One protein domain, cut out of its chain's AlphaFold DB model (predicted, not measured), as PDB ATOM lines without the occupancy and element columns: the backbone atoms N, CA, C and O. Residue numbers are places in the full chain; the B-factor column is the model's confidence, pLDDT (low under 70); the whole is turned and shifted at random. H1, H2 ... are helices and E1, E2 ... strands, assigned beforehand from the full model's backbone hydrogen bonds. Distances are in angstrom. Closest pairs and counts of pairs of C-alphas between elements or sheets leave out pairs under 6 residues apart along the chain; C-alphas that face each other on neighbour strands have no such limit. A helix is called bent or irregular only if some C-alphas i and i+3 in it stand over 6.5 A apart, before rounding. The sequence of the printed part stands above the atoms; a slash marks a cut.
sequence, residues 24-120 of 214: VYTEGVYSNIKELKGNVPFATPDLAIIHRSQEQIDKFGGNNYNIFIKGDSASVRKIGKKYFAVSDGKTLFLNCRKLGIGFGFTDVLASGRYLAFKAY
ATOM      1  N   VAL A  24     -23.873   7.368  12.249       87.44
ATOM      2  CA  VAL A  24     -24.048   5.930  12.045       87.44
ATOM      3  C   VAL A  24     -23.040   5.486  10.997       87.44
ATOM      4  O   VAL A  24     -23.064   5.957   9.858       87.44
ATOM      5  N   TYR A  25     -22.141   4.593  11.395       94.62
ATOM      6  CA  TYR A  25     -21.146   4.025  10.498       94.62
ATOM      7  C   TYR A  25     -21.702   2.776   9.825       94.62
ATOM      8  O   TYR A  25     -22.353   1.958  10.475       94.62
ATOM      9  N   THR A  26     -21.450   2.628   8.526       96.44
ATOM     10  CA  THR A  26     -21.835   1.429   7.783       96.44
ATOM     11  C   THR A  26     -21.104   0.226   8.369       96.44
ATOM     12  O   THR A  26     -19.905   0.297   8.660       96.44
ATOM     13  N   GLU A  27     -21.838  -0.869   8.566       96.69
ATOM     14  CA  GLU A  27     -21.282  -2.127   9.059       96.69
ATOM     15  C   GLU A  27     -20.108  -2.579   8.180       96.69
ATOM     16  O   GLU A  27     -20.167  -2.489   6.953       96.69
ATOM     17  N   GLY A  28     -19.032  -3.048   8.809       97.00
ATOM     18  CA  GLY A  28     -17.846  -3.547   8.125       97.00
ATOM     19  C   GLY A  28     -16.531  -3.096   8.751       97.00
ATOM     20  O   GLY A  28     -16.470  -2.542   9.848       97.00
ATOM     21  N   VAL A  29     -15.438  -3.362   8.041       97.94
ATOM     22  CA  VAL A  29     -14.076  -2.999   8.446       97.94
ATOM     23  C   VAL A  29     -13.567  -1.826   7.627       97.94
ATOM     24  O   VAL A  29     -13.684  -1.807   6.405       97.94
ATOM     25  N   TYR A  30     -12.924  -0.880   8.295       98.25
ATOM     26  CA  TYR A  30     -12.247   0.255   7.682       98.25
ATOM     27  C   TYR A  30     -10.750  -0.012   7.762       98.25
ATOM     28  O   TYR A  30     -10.194  -0.133   8.853       98.25
ATOM     29  N   SER A  31     -10.074  -0.144   6.629       97.19
ATOM     30  CA  SER A  31      -8.632  -0.400   6.538       97.19
ATOM     31  C   SER A  31      -7.794   0.832   6.865       97.19
ATOM     32  O   SER A  31      -6.659   0.705   7.329       97.19
ATOM     33  N   ASN A  32      -8.339   2.024   6.643       96.88
ATOM     34  CA  ASN A  32      -7.649   3.291   6.852       96.88
ATOM     35  C   ASN A  32      -8.636   4.407   7.225       96.88
ATOM     36  O   ASN A  32      -9.854   4.250   7.162       96.88
ATOM     37  N   ILE A  33      -8.087   5.559   7.604       96.12
ATOM     38  CA  ILE A  33      -8.881   6.710   8.034       96.12
ATOM     39  C   ILE A  33      -9.668   7.370   6.895       96.12
ATOM     40  O   ILE A  33     -10.705   7.970   7.147       96.12
ATOM     41  N   LYS A  34      -9.216   7.249   5.638       96.94
ATOM     42  CA  LYS A  34      -9.925   7.807   4.478       96.94
ATOM     43  C   LYS A  34     -11.260   7.091   4.272       96.94
ATOM     44  O   LYS A  34     -12.274   7.749   4.076       96.94
ATOM     45  N   GLU A  35     -11.251   5.764   4.362       97.31
ATOM     46  CA  GLU A  35     -12.458   4.930   4.350       97.31
ATOM     47  C   GLU A  35     -13.385   5.277   5.515       97.31
ATOM     48  O   GLU A  35     -14.581   5.464   5.307       97.31
ATOM     49  N   LEU A  36     -12.830   5.430   6.725       96.88
ATOM     50  CA  LEU A  36     -13.610   5.815   7.902       96.88
ATOM     51  C   LEU A  36     -14.269   7.186   7.715       96.88
ATOM     52  O   LEU A  36     -15.468   7.326   7.921       96.88
ATOM     53  N   LYS A  37     -13.504   8.184   7.262       96.25
ATOM     54  CA  LYS A  37     -13.999   9.535   6.970       96.25
ATOM     55  C   LYS A  37     -15.105   9.526   5.912       96.25
ATOM     56  O   LYS A  37     -16.048  10.300   6.021       96.25
ATOM     57  N   GLY A  38     -14.972   8.688   4.887       96.31
ATOM     58  CA  GLY A  38     -15.971   8.547   3.828       96.31
ATOM     59  C   GLY A  38     -17.180   7.696   4.214       96.31
ATOM     60  O   GLY A  38     -18.121   7.638   3.431       96.31
ATOM     61  N   ASN A  39     -17.156   7.033   5.375       96.31
ATOM     62  CA  ASN A  39     -18.125   6.006   5.754       96.31
ATOM     63  C   ASN A  39     -18.273   4.901   4.683       96.31
ATOM     64  O   ASN A  39     -19.374   4.457   4.369       96.31
ATOM     65  N   VAL A  40     -17.150   4.489   4.081       97.06
ATOM     66  CA  VAL A  40     -17.102   3.440   3.049       97.06
ATOM     67  C   VAL A  40     -16.224   2.297   3.557       97.06
ATOM     68  O   VAL A  40     -14.997   2.400   3.464       97.06
ATOM     69  N   PRO A  41     -16.801   1.225   4.128       96.88
ATOM     70  CA  PRO A  41     -16.017   0.104   4.628       96.88
ATOM     71  C   PRO A  41     -15.320  -0.629   3.475       96.88
ATOM     72  O   PRO A  41     -15.853  -0.763   2.375       96.88
ATOM     73  N   PHE A  42     -14.126  -1.153   3.746       96.56
ATOM     74  CA  PHE A  42     -13.360  -1.975   2.808       96.56
ATOM     75  C   PHE A  42     -14.038  -3.323   2.530       96.56
ATOM     76  O   PHE A  42     -13.978  -3.832   1.414       96.56
ATOM     77  N   ALA A  43     -14.625  -3.932   3.563       94.88
ATOM     78  CA  ALA A  43     -15.306  -5.222   3.480       94.88
ATOM     79  C   ALA A  43     -16.247  -5.430   4.677       94.88
ATOM     80  O   ALA A  43     -16.119  -4.754   5.696       94.88
ATOM     81  N   THR A  44     -17.116  -6.436   4.594       93.19
ATOM     82  CA  THR A  44     -18.040  -6.858   5.664       93.19
ATOM     83  C   THR A  44     -17.791  -8.321   6.063       93.19
ATOM     84  O   THR A  44     -18.586  -9.200   5.729       93.19
ATOM     85  N   PRO A  45     -16.641  -8.641   6.690       89.25
ATOM     86  CA  PRO A  45     -16.381  -9.995   7.174       89.25
ATOM     87  C   PRO A  45     -17.309 -10.357   8.342       89.25
ATOM     88  O   PRO A  45     -17.694  -9.484   9.113       89.25
ATOM     89  N   ASP A  46     -17.596 -11.648   8.519       93.88
ATOM     90  CA  ASP A  46     -18.294 -12.151   9.710       93.88
ATOM     91  C   ASP A  46     -17.345 -12.096  10.921       93.88
ATOM     92  O   ASP A  46     -16.367 -12.852  11.013       93.88
ATOM     93  N   LEU A  47     -17.587 -11.139  11.819       94.12
ATOM     94  CA  LEU A  47     -16.722 -10.831  12.956       94.12
ATOM     95  C   LEU A  47     -17.406 -11.148  14.285       94.12
ATOM     96  O   LEU A  47     -18.582 -10.872  14.493       94.12
ATOM     97  N   ALA A  48     -16.614 -11.647  15.228       95.50
ATOM     98  CA  ALA A  48     -16.956 -11.689  16.638       95.50
ATOM     99  C   ALA A  48     -16.241 -10.542  17.368       95.50
ATOM    100  O   ALA A  48     -15.017 -10.399  17.283       95.50
ATOM    101  N   ILE A  49     -17.018  -9.734  18.092       95.88
ATOM    102  CA  ILE A  49     -16.545  -8.621  18.919       95.88
ATOM    103  C   ILE A  49     -16.750  -9.027  20.375       95.88
ATOM    104  O   ILE A  49     -17.883  -9.189  20.823       95.88
ATOM    105  N   ILE A  50     -15.655  -9.229  21.105       95.06
ATOM    106  CA  ILE A  50     -15.687  -9.735  22.478       95.06
ATOM    107  C   ILE A  50     -15.043  -8.714  23.404       95.06
ATOM    108  O   ILE A  50     -13.882  -8.335  23.214       95.06
ATOM    109  N   HIS A  51     -15.795  -8.295  24.421       94.12
ATOM    110  CA  HIS A  51     -15.255  -7.498  25.514       94.12
ATOM    111  C   HIS A  51     -14.244  -8.340  26.301       94.12
ATOM    112  O   HIS A  51     -14.519  -9.481  26.676       94.12
ATOM    113  N   ARG A  52     -13.058  -7.788  26.535       90.19
ATOM    114  CA  ARG A  52     -11.990  -8.420  27.310       90.19
ATOM    115  C   ARG A  52     -12.319  -8.340  28.792       90.19
ATOM    116  O   ARG A  52     -12.886  -7.351  29.249       90.19
ATOM    117  N   SER A  53     -11.974  -9.372  29.552       87.44
ATOM    118  CA  SER A  53     -12.110  -9.295  31.008       87.44
ATOM    119  C   SER A  53     -11.105  -8.297  31.586       87.44
ATOM    120  O   SER A  53     -10.057  -8.051  30.982       87.44
ATOM    121  N   GLN A  54     -11.399  -7.761  32.774       82.38
ATOM    122  CA  GLN A  54     -10.444  -6.918  33.494       82.38
ATOM    123  C   GLN A  54      -9.121  -7.670  33.693       82.38
ATOM    124  O   GLN A  54      -8.089  -7.181  33.274       82.38
ATOM    125  N   GLU A  55      -9.155  -8.937  34.115       82.25
ATOM    126  CA  GLU A  55      -7.957  -9.786  34.239       82.25
ATOM    127  C   GLU A  55      -7.106  -9.851  32.954       82.25
ATOM    128  O   GLU A  55      -5.874  -9.858  33.004       82.25
ATOM    129  N   GLN A  56      -7.742  -9.903  31.776       82.62
ATOM    130  CA  GLN A  56      -7.025  -9.882  30.501       82.62
ATOM    131  C   GLN A  56      -6.390  -8.522  30.224       82.62
ATOM    132  O   GLN A  56      -5.331  -8.474  29.594       82.62
ATOM    133  N   ILE A  57      -7.056  -7.434  30.600       80.62
ATOM    134  CA  ILE A  57      -6.521  -6.077  30.478       80.62
ATOM    135  C   ILE A  57      -5.371  -5.902  31.469       80.62
ATOM    136  O   ILE A  57      -4.320  -5.418  31.071       80.62
ATOM    137  N   ASP A  58      -5.496  -6.400  32.691       75.06
ATOM    138  CA  ASP A  58      -4.479  -6.267  33.730       75.06
ATOM    139  C   ASP A  58      -3.206  -7.026  33.371       75.06
ATOM    140  O   ASP A  58      -2.094  -6.527  33.521       75.06
ATOM    141  N   LYS A  59      -3.373  -8.237  32.833       77.88
ATOM    142  CA  LYS A  59      -2.256  -9.118  32.493       77.88
ATOM    143  C   LYS A  59      -1.531  -8.721  31.210       77.88
ATOM    144  O   LYS A  59      -0.325  -8.930  31.099       77.88
ATOM    145  N   PHE A  60      -2.260  -8.239  30.205       76.12
ATOM    146  CA  PHE A  60      -1.709  -8.008  28.862       76.12
ATOM    147  C   PHE A  60      -1.740  -6.538  28.427       76.12
ATOM    148  O   PHE A  60      -1.299  -6.219  27.320       76.12
ATOM    149  N   GLY A  61      -2.289  -5.653  29.255       75.19
ATOM    150  CA  GLY A  61      -2.563  -4.263  28.918       75.19
ATOM    151  C   GLY A  61      -3.593  -4.099  27.795       75.19
ATOM    152  O   GLY A  61      -4.240  -5.044  27.315       75.19
ATOM    153  N   GLY A  62      -3.703  -2.868  27.305       81.56
ATOM    154  CA  GLY A  62      -4.504  -2.520  26.134       81.56
ATOM    155  C   GLY A  62      -5.956  -2.175  26.458       81.56
ATOM    156  O   GLY A  62      -6.270  -1.719  27.548       81.56
ATOM    157  N   ASN A  63      -6.822  -2.341  25.462       89.50
ATOM    158  CA  ASN A  63      -8.164  -1.760  25.440       89.50
ATOM    159  C   ASN A  63      -9.259  -2.834  25.451       89.50
ATOM    160  O   ASN A  63      -8.961  -4.030  25.422       89.50
ATOM    161  N   ASN A  64     -10.511  -2.385  25.495       91.62
ATOM    162  CA  ASN A  64     -11.672  -3.141  25.958       91.62
ATOM    163  C   ASN A  64     -12.093  -4.313  25.068       91.62
ATOM    164  O   ASN A  64     -12.713  -5.241  25.573       91.62
ATOM    165  N   TYR A  65     -11.771  -4.317  23.773       95.38
ATOM    166  CA  TYR A  65     -12.312  -5.315  22.845       95.38
ATOM    167  C   TYR A  65     -11.236  -6.067  22.069       95.38
ATOM    168  O   TYR A  65     -10.272  -5.489  21.554       95.38
ATOM    169  N   ASN A  66     -11.463  -7.370  21.922       94.88
ATOM    170  CA  ASN A  66     -10.854  -8.196  20.891       94.88
ATOM    171  C   ASN A  66     -11.858  -8.395  19.758       94.88
ATOM    172  O   ASN A  66     -13.019  -8.719  19.998       94.88
ATOM    173  N   ILE A  67     -11.386  -8.243  18.523       96.50
ATOM    174  CA  ILE A  67     -12.188  -8.474  17.323       96.50
ATOM    175  C   ILE A  67     -11.479  -9.514  16.463       96.50
ATOM    176  O   ILE A  67     -10.276  -9.395  16.204       96.50
ATOM    177  N   PHE A  68     -12.215 -10.534  16.036       95.50
ATOM    178  CA  PHE A  68     -11.703 -11.642  15.234       95.50
ATOM    179  C   PHE A  68     -12.755 -12.158  14.256       95.50
ATOM    180  O   PHE A  68     -13.943 -11.897  14.414       95.50
ATOM    181  N   ILE A  69     -12.314 -12.878  13.229       95.06
ATOM    182  CA  ILE A  69     -13.195 -13.589  12.299       95.06
ATOM    183  C   ILE A  69     -13.898 -14.706  13.065       95.06
ATOM    184  O   ILE A  69     -13.249 -15.467  13.786       95.06
ATOM    185  N   LYS A  70     -15.218 -14.818  12.921       94.06
ATOM    186  CA  LYS A  70     -15.996 -15.845  13.616       94.06
ATOM    187  C   LYS A  70     -15.471 -17.245  13.266       94.06
ATOM    188  O   LYS A  70     -15.260 -17.569  12.103       94.06
ATOM    189  N   GLY A  71     -15.216 -18.061  14.289       92.25
ATOM    190  CA  GLY A  71     -14.586 -19.380  14.136       92.25
ATOM    191  C   GLY A  71     -13.052 -19.372  14.048       92.25
ATOM    192  O   GLY A  71     -12.453 -20.440  14.102       92.25
ATOM    193  N   ASP A  72     -12.402 -18.204  13.987       93.81
ATOM    194  CA  ASP A  72     -10.939 -18.054  13.974       93.81
ATOM    195  C   ASP A  72     -10.489 -17.007  15.007       93.81
ATOM    196  O   ASP A  72     -10.174 -15.855  14.691       93.81
ATOM    197  N   SER A  73     -10.426 -17.417  16.276       89.50
ATOM    198  CA  SER A  73      -9.941 -16.568  17.372       89.50
ATOM    199  C   SER A  73      -8.455 -16.201  17.248       89.50
ATOM    200  O   SER A  73      -8.019 -15.202  17.823       89.50
ATOM    201  N   ALA A  74      -7.663 -16.935  16.457       91.12
ATOM    202  CA  ALA A  74      -6.262 -16.600  16.206       91.12
ATOM    203  C   ALA A  74      -6.114 -15.369  15.288       91.12
ATOM    204  O   ALA A  74      -5.071 -14.697  15.289       91.12
ATOM    205  N   SER A  75      -7.169 -15.001  14.554       93.88
ATOM    206  CA  SER A  75      -7.166 -13.837  13.662       93.88
ATOM    207  C   SER A  75      -7.085 -12.478  14.368       93.88
ATOM    208  O   SER A  75      -6.783 -11.494  13.687       93.88
ATOM    209  N   VAL A  76      -7.241 -12.385  15.701       92.25
ATOM    210  CA  VAL A  76      -7.157 -11.116  16.467       92.25
ATOM    211  C   VAL A  76      -5.919 -10.302  16.079       92.25
ATOM    212  O   VAL A  76      -5.993  -9.102  15.801       92.25
ATOM    213  N   ARG A  77      -4.752 -10.957  15.986       91.06
ATOM    214  CA  ARG A  77      -3.495 -10.283  15.625       91.06
ATOM    215  C   ARG A  77      -3.501  -9.775  14.183       91.06
ATOM    216  O   ARG A  77      -2.927  -8.720  13.911       91.06
ATOM    217  N   LYS A  78      -4.112 -10.520  13.259       93.19
ATOM    218  CA  LYS A  78      -4.231 -10.151  11.839       93.19
ATOM    219  C   LYS A  78      -5.185  -8.968  11.673       93.19
ATOM    220  O   LYS A  78      -4.807  -7.990  11.029       93.19
ATOM    221  N   ILE A  79      -6.351  -9.016  12.319       94.69
ATOM    222  CA  ILE A  79      -7.337  -7.927  12.362       94.69
ATOM    223  C   ILE A  79      -6.700  -6.652  12.920       94.69
ATOM    224  O   ILE A  79      -6.663  -5.634  12.229       94.69
ATOM    225  N   GLY A  80      -6.080  -6.731  14.102       92.94
ATOM    226  CA  GLY A  80      -5.440  -5.583  14.752       92.94
ATOM    227  C   GLY A  80      -4.242  -5.000  13.988       92.94
ATOM    228  O   GLY A  80      -3.876  -3.844  14.196       92.94
ATOM    229  N   LYS A  81      -3.610  -5.761  13.086       93.75
ATOM    230  CA  LYS A  81      -2.575  -5.236  12.177       93.75
ATOM    231  C   LYS A  81      -3.161  -4.593  10.926       93.75
ATOM    232  O   LYS A  81      -2.554  -3.660  10.400       93.75
ATOM    233  N   LYS A  82      -4.285  -5.098  10.421       94.69
ATOM    234  CA  LYS A  82      -4.814  -4.717   9.108       94.69
ATOM    235  C   LYS A  82      -5.756  -3.523   9.190       94.69
ATOM    236  O   LYS A  82      -5.516  -2.539   8.501       94.69
ATOM    237  N   TYR A  83      -6.768  -3.587  10.047       97.12
ATOM    238  CA  TYR A  83      -7.886  -2.647  10.006       97.12
ATOM    239  C   TYR A  83      -7.717  -1.496  10.999       97.12
ATOM    240  O   TYR A  83      -7.172  -1.676  12.084       97.12
ATOM    241  N   PHE A  84      -8.144  -0.306  10.592       97.62
ATOM    242  CA  PHE A  84      -8.169   0.924  11.380       97.62
ATOM    243  C   PHE A  84      -9.371   0.989  12.321       97.62
ATOM    244  O   PHE A  84      -9.227   1.389  13.474       97.62
ATOM    245  N   ALA A  85     -10.537   0.557  11.852       98.06
ATOM    246  CA  ALA A  85     -11.752   0.510  12.650       98.06
ATOM    247  C   ALA A  85     -12.668  -0.627  12.183       98.06
ATOM    248  O   ALA A  85     -12.488  -1.175  11.093       98.06
ATOM    249  N   VAL A  86     -13.647  -0.965  13.012       98.06
ATOM    250  CA  VAL A  86     -14.707  -1.935  12.719       98.06
ATOM    251  C   VAL A  86     -16.029  -1.334  13.169       98.06
ATOM    252  O   VAL A  86     -16.079  -0.745  14.243       98.06
ATOM    253  N   SER A  87     -17.094  -1.482  12.391       97.44
ATOM    254  CA  SER A  87     -18.449  -1.173  12.838       97.44
ATOM    255  C   SER A  87     -19.354  -2.386  12.690       97.44
ATOM    256  O   SER A  87     -19.281  -3.088  11.685       97.44
ATOM    257  N   ASP A  88     -20.215  -2.606  13.681       95.12
ATOM    258  CA  ASP A  88     -21.310  -3.587  13.646       95.12
ATOM    259  C   ASP A  88     -22.646  -2.950  13.190       95.12
ATOM    260  O   ASP A  88     -23.725  -3.479  13.449       95.12
ATOM    261  N   GLY A  89     -22.585  -1.753  12.590       93.06
ATOM    262  CA  GLY A  89     -23.749  -0.957  12.191       93.06
ATOM    263  C   GLY A  89     -24.413  -0.175  13.333       93.06
ATOM    264  O   GLY A  89     -25.268   0.671  13.075       93.06
ATOM    265  N   LYS A  90     -24.025  -0.412  14.594       92.69
ATOM    266  CA  LYS A  90     -24.550   0.299  15.779       92.69
ATOM    267  C   LYS A  90     -23.458   1.049  16.532       92.69
ATOM    268  O   LYS A  90     -23.643   2.194  16.941       92.69
ATOM    269  N   THR A  91     -22.320   0.399  16.698       95.00
ATOM    270  CA  THR A  91     -21.140   0.857  17.413       95.00
ATOM    271  C   THR A  91     -19.971   0.903  16.442       95.00
ATOM    272  O   THR A  91     -19.798   0.038  15.579       95.00
ATOM    273  N   LEU A  92     -19.158   1.945  16.572       97.62
ATOM    274  CA  LEU A  92     -17.865   2.029  15.915       97.62
ATOM    275  C   LEU A  92     -16.788   1.652  16.934       97.62
ATOM    276  O   LEU A  92     -16.759   2.202  18.032       97.62
ATOM    277  N   PHE A  93     -15.896   0.752  16.543       98.00
ATOM    278  CA  PHE A  93     -14.762   0.291  17.324       98.00
ATOM    279  C   PHE A  93     -13.461   0.757  16.671       98.00
ATOM    280  O   PHE A  93     -13.160   0.397  15.529       98.00
ATOM    281  N   LEU A  94     -12.663   1.538  17.393       97.88
ATOM    282  CA  LEU A  94     -11.380   2.049  16.919       97.88
ATOM    283  C   LEU A  94     -10.241   1.122  17.316       97.88
ATOM    284  O   LEU A  94     -10.166   0.669  18.456       97.88
ATOM    285  N   ASN A  95      -9.325   0.872  16.383       97.06
ATOM    286  CA  ASN A  95      -8.113   0.120  16.661       97.06
ATOM    287  C   ASN A  95      -7.071   1.021  17.334       97.06
ATOM    288  O   ASN A  95      -6.360   1.779  16.662       97.06
ATOM    289  N   CYS A  96      -6.901   0.883  18.645       93.06
ATOM    290  CA  CYS A  96      -5.947   1.685  19.408       93.06
ATOM    291  C   CYS A  96      -4.496   1.473  18.953       93.06
ATOM    292  O   CYS A  96      -3.671   2.379  19.085       93.06
ATOM    293  N   ARG A  97      -4.173   0.335  18.321       91.56
ATOM    294  CA  ARG A  97      -2.822   0.080  17.796       91.56
ATOM    295  C   ARG A  97      -2.499   1.004  16.635       91.56
ATOM    296  O   ARG A  97      -1.365   1.451  16.503       91.56
ATOM    297  N   LYS A  98      -3.492   1.285  15.790       94.00
ATOM    298  CA  LYS A  98      -3.349   2.179  14.633       94.00
ATOM    299  C   LYS A  98      -3.220   3.643  15.043       94.00
ATOM    300  O   LYS A  98      -2.725   4.435  14.252       94.00
ATOM    301  N   LEU A  99      -3.610   3.959  16.275       91.06
ATOM    302  CA  LEU A  99      -3.481   5.276  16.890       91.06
ATOM    303  C   LEU A  99      -2.225   5.410  17.769       91.06
ATOM    304  O   LEU A  99      -1.970   6.487  18.293       91.06
ATOM    305  N   GLY A 100      -1.449   4.337  17.962       87.75
ATOM    306  CA  GLY A 100      -0.306   4.331  18.886       87.75
ATOM    307  C   GLY A 100      -0.687   4.270  20.373       87.75
ATOM    308  O   GLY A 100       0.173   4.445  21.227       87.75
ATOM    309  N   ILE A 101      -1.955   3.982  20.686       85.38
ATOM    310  CA  ILE A 101      -2.547   4.024  22.038       85.38
ATOM    311  C   ILE A 101      -2.505   2.643  22.734       85.38
ATOM    312  O   ILE A 101      -2.820   2.489  23.908       85.38
ATOM    313  N   GLY A 102      -2.073   1.599  22.023       84.25
ATOM    314  CA  GLY A 102      -1.841   0.264  22.585       84.25
ATOM    315  C   GLY A 102      -2.614  -0.837  21.868       84.25
ATOM    316  O   GLY A 102      -3.071  -0.667  20.745       84.25
ATOM    317  N   PHE A 103      -2.718  -2.014  22.481       87.06
ATOM    318  CA  PHE A 103      -3.395  -3.169  21.881       87.06
ATOM    319  C   PHE A 103      -4.923  -3.107  22.045       87.06
ATOM    320  O   PHE A 103      -5.429  -2.513  22.994       87.06
ATOM    321  N   GLY A 104      -5.653  -3.780  21.153       91.44
ATOM    322  CA  GLY A 104      -7.101  -3.954  21.237       91.44
ATOM    323  C   GLY A 104      -7.894  -2.819  20.596       91.44
ATOM    324  O   GLY A 104      -7.338  -1.879  20.020       91.44
ATOM    325  N   PHE A 105      -9.211  -2.952  20.693       96.19
ATOM    326  CA  PHE A 105     -10.180  -1.990  20.192       96.19
ATOM    327  C   PHE A 105     -10.932  -1.326  21.344       96.19
ATOM    328  O   PHE A 105     -10.994  -1.865  22.449       96.19
ATOM    329  N   THR A 106     -11.515  -0.166  21.071       95.75
ATOM    330  CA  THR A 106     -12.392   0.559  21.996       95.75
ATOM    331  C   THR A 106     -13.609   1.098  21.261       95.75
ATOM    332  O   THR A 106     -13.514   1.401  20.070       95.75
ATOM    333  N   ASP A 107     -14.743   1.188  21.942       96.44
ATOM    334  CA  ASP A 107     -15.968   1.757  21.399       96.44
ATOM    335  C   ASP A 107     -15.931   3.294  21.372       96.44
ATOM    336  O   ASP A 107     -15.271   3.966  22.169       96.44
ATOM    337  N   VAL A 108     -16.647   3.863  20.404       96.88
ATOM    338  CA  VAL A 108     -16.769   5.310  20.220       96.88
ATOM    339  C   VAL A 108     -17.987   5.846  20.974       96.88
ATOM    340  O   VAL A 108     -19.129   5.452  20.737       96.88
ATOM    341  N   LEU A 109     -17.742   6.820  21.850       95.19
ATOM    342  CA  LEU A 109     -18.722   7.428  22.755       95.19
ATOM    343  C   LEU A 109     -19.461   8.623  22.130       95.19
ATOM    344  O   LEU A 109     -20.626   8.890  22.464       95.19
ATOM    345  N   ALA A 110     -18.792   9.336  21.221       94.50
ATOM    346  CA  ALA A 110     -19.354  10.406  20.399       94.50
ATOM    347  C   ALA A 110     -18.706  10.392  19.011       94.50
ATOM    348  O   ALA A 110     -17.500  10.176  18.899       94.50
ATOM    349  N   SER A 111     -19.502  10.625  17.968       93.50
ATOM    350  CA  SER A 111     -19.060  10.550  16.577       93.50
ATOM    351  C   SER A 111     -19.501  11.761  15.753       93.50
ATOM    352  O   SER A 111     -20.509  12.392  16.053       93.50
ATOM    353  N   GLY A 112     -18.705  12.079  14.734       93.19
ATOM    354  CA  GLY A 112     -18.785  13.259  13.872       93.19
ATOM    355  C   GLY A 112     -17.400  13.493  13.272       93.19
ATOM    356  O   GLY A 112     -16.676  12.521  13.047       93.19
ATOM    357  N   ARG A 113     -16.973  14.748  13.082       93.69
ATOM    358  CA  ARG A 113     -15.569  15.047  12.737       93.69
ATOM    359  C   ARG A 113     -14.600  14.567  13.823       93.69
ATOM    360  O   ARG A 113     -13.525  14.050  13.513       93.69
ATOM    361  N   TYR A 114     -14.977  14.753  15.078       96.31
ATOM    362  CA  TYR A 114     -14.209  14.335  16.238       96.31
ATOM    363  C   TYR A 114     -14.823  13.063  16.814       96.31
ATOM    364  O   TYR A 114     -15.990  13.046  17.210       96.31
ATOM    365  N   LEU A 115     -14.042  11.988  16.876       97.38
ATOM    366  CA  LEU A 115     -14.442  10.768  17.575       97.38
ATOM    367  C   LEU A 115     -13.949  10.842  19.010       97.38
ATOM    368  O   LEU A 115     -12.750  11.001  19.215       97.38
ATOM    369  N   ALA A 116     -14.843  10.708  19.985       96.25
ATOM    370  CA  ALA A 116     -14.461  10.567  21.388       96.25
ATOM    371  C   ALA A 116     -14.542   9.105  21.816       96.25
ATOM    372  O   ALA A 116     -15.519   8.423  21.499       96.25
ATOM    373  N   PHE A 117     -13.535   8.626  22.533       95.50
ATOM    374  CA  PHE A 117     -13.435   7.233  22.969       95.50
ATOM    375  C   PHE A 117     -12.575   7.122  24.224       95.50
ATOM    376  O   PHE A 117     -11.801   8.028  24.535       95.50
ATOM    377  N   LYS A 118     -12.697   6.007  24.940       91.75
ATOM    378  CA  LYS A 118     -11.898   5.738  26.137       91.75
ATOM    379  C   LYS A 118     -10.800   4.738  25.838       91.75
ATOM    380  O   LYS A 118     -11.060   3.695  25.248       91.75
ATOM    381  N   ALA A 119      -9.573   5.058  26.219       88.62
ATOM    382  CA  ALA A 119      -8.441   4.186  25.951       88.62
ATOM    383  C   ALA A 119      -7.336   4.349  26.992       88.62
ATOM    384  O   ALA A 119      -7.195   5.398  27.625       88.62
ATOM    385  N   TYR A 120      -6.547   3.291  27.147       80.25
ATOM    386  CA  TYR A 120      -5.375   3.285  28.014       80.25
ATOM    387  C   TYR A 120      -4.356   4.354  27.582       80.25
ATOM    388  O   TYR A 120      -4.249   4.661  26.397       80.25
TER     389      TYR A 120
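This is residues 24 to 120 of the 214 residues of an uncharacterized protein of Taibaiella chishuiensis (UniProt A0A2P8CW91). A strongly twisted, curled sheet of five strands, E1, E4, E5, E6 and E7, is partly faced by a small sheet of two, E2 and E3, whose strands cross it; H3 packs next to E3, on the side away from E2. H1 lies at one end of the longest axis, by E1, and H2 at the other end, between E2 and E3 along the chain. The printed part has 97 residues, with the order E1 H1 E2 H2 E3 H3 E4 E5 E6 E7; both sheets are antiparallel, the large one in the order E1 - E4 - E5 - E6 - E7, and the class is mixed, helices and strands. The whole is compact, with a radius of gyration of the C-alphas of 12.4 A and spans of 36 by 29 by 21 A.

E1, residues 28 to 30, is an edge strand and pairs with E4, residues 85 to 87, with N 28 and O 87 2.9 A apart. E4, E5, residues 92 to 95, E6, residues 105 to 110, and E7, residues 114 to 119, form a meander, each strand the antiparallel neighbour of the one before. N 86 and O 93 are 2.9 A apart in the hairpin of E4 and E5, N 94 and O 106 2.8 A in that of E5 and E6, and N 109 and O 116 2.8 A in that of E6 and E7. H1, residues 33 to 38, is on this sheet at a height over the sheet of 7.9 A. E2, residues 47 to 51, and E3, residues 65 to 69, are antiparallel, with N 48 and O 68 2.8 A apart. The two sheets form a sandwich, two sheets face to face, their strands at 85 degrees. The closest C-alphas of E3 and E6 are those of Tyr 65 and Phe 105, 4.8 A apart. H3, residues 73 to 82, comes closest to E3 at the C-alphas of Val 76 and Phe 68, 4.7 A apart. H2, residues 54 to 60, is apart from H3 and E6. Every O i to N i+4 pair is within hydrogen-bond range in H1 and H2, and 4 of 6 in H3, which is only just irregular, with C-alphas 74 and 77 6.9 A apart.

E1 begins at C-alpha 28, (-17.846, -3.547, 8.125). E2 is 13.1 A long, E3 13.4 A, H3 15.3 A and E6 15.4 A. E7, 15.2 A long, ends at C-alpha 119, (-8.441, 4.186, 25.951).

The C-alphas farthest apart are those of Gly 38 and Glu 55, 36.4 A. The printed part has no cut, and no link is long. The mean pLDDT of the printed part is 92.7, and no printed residue is under 70.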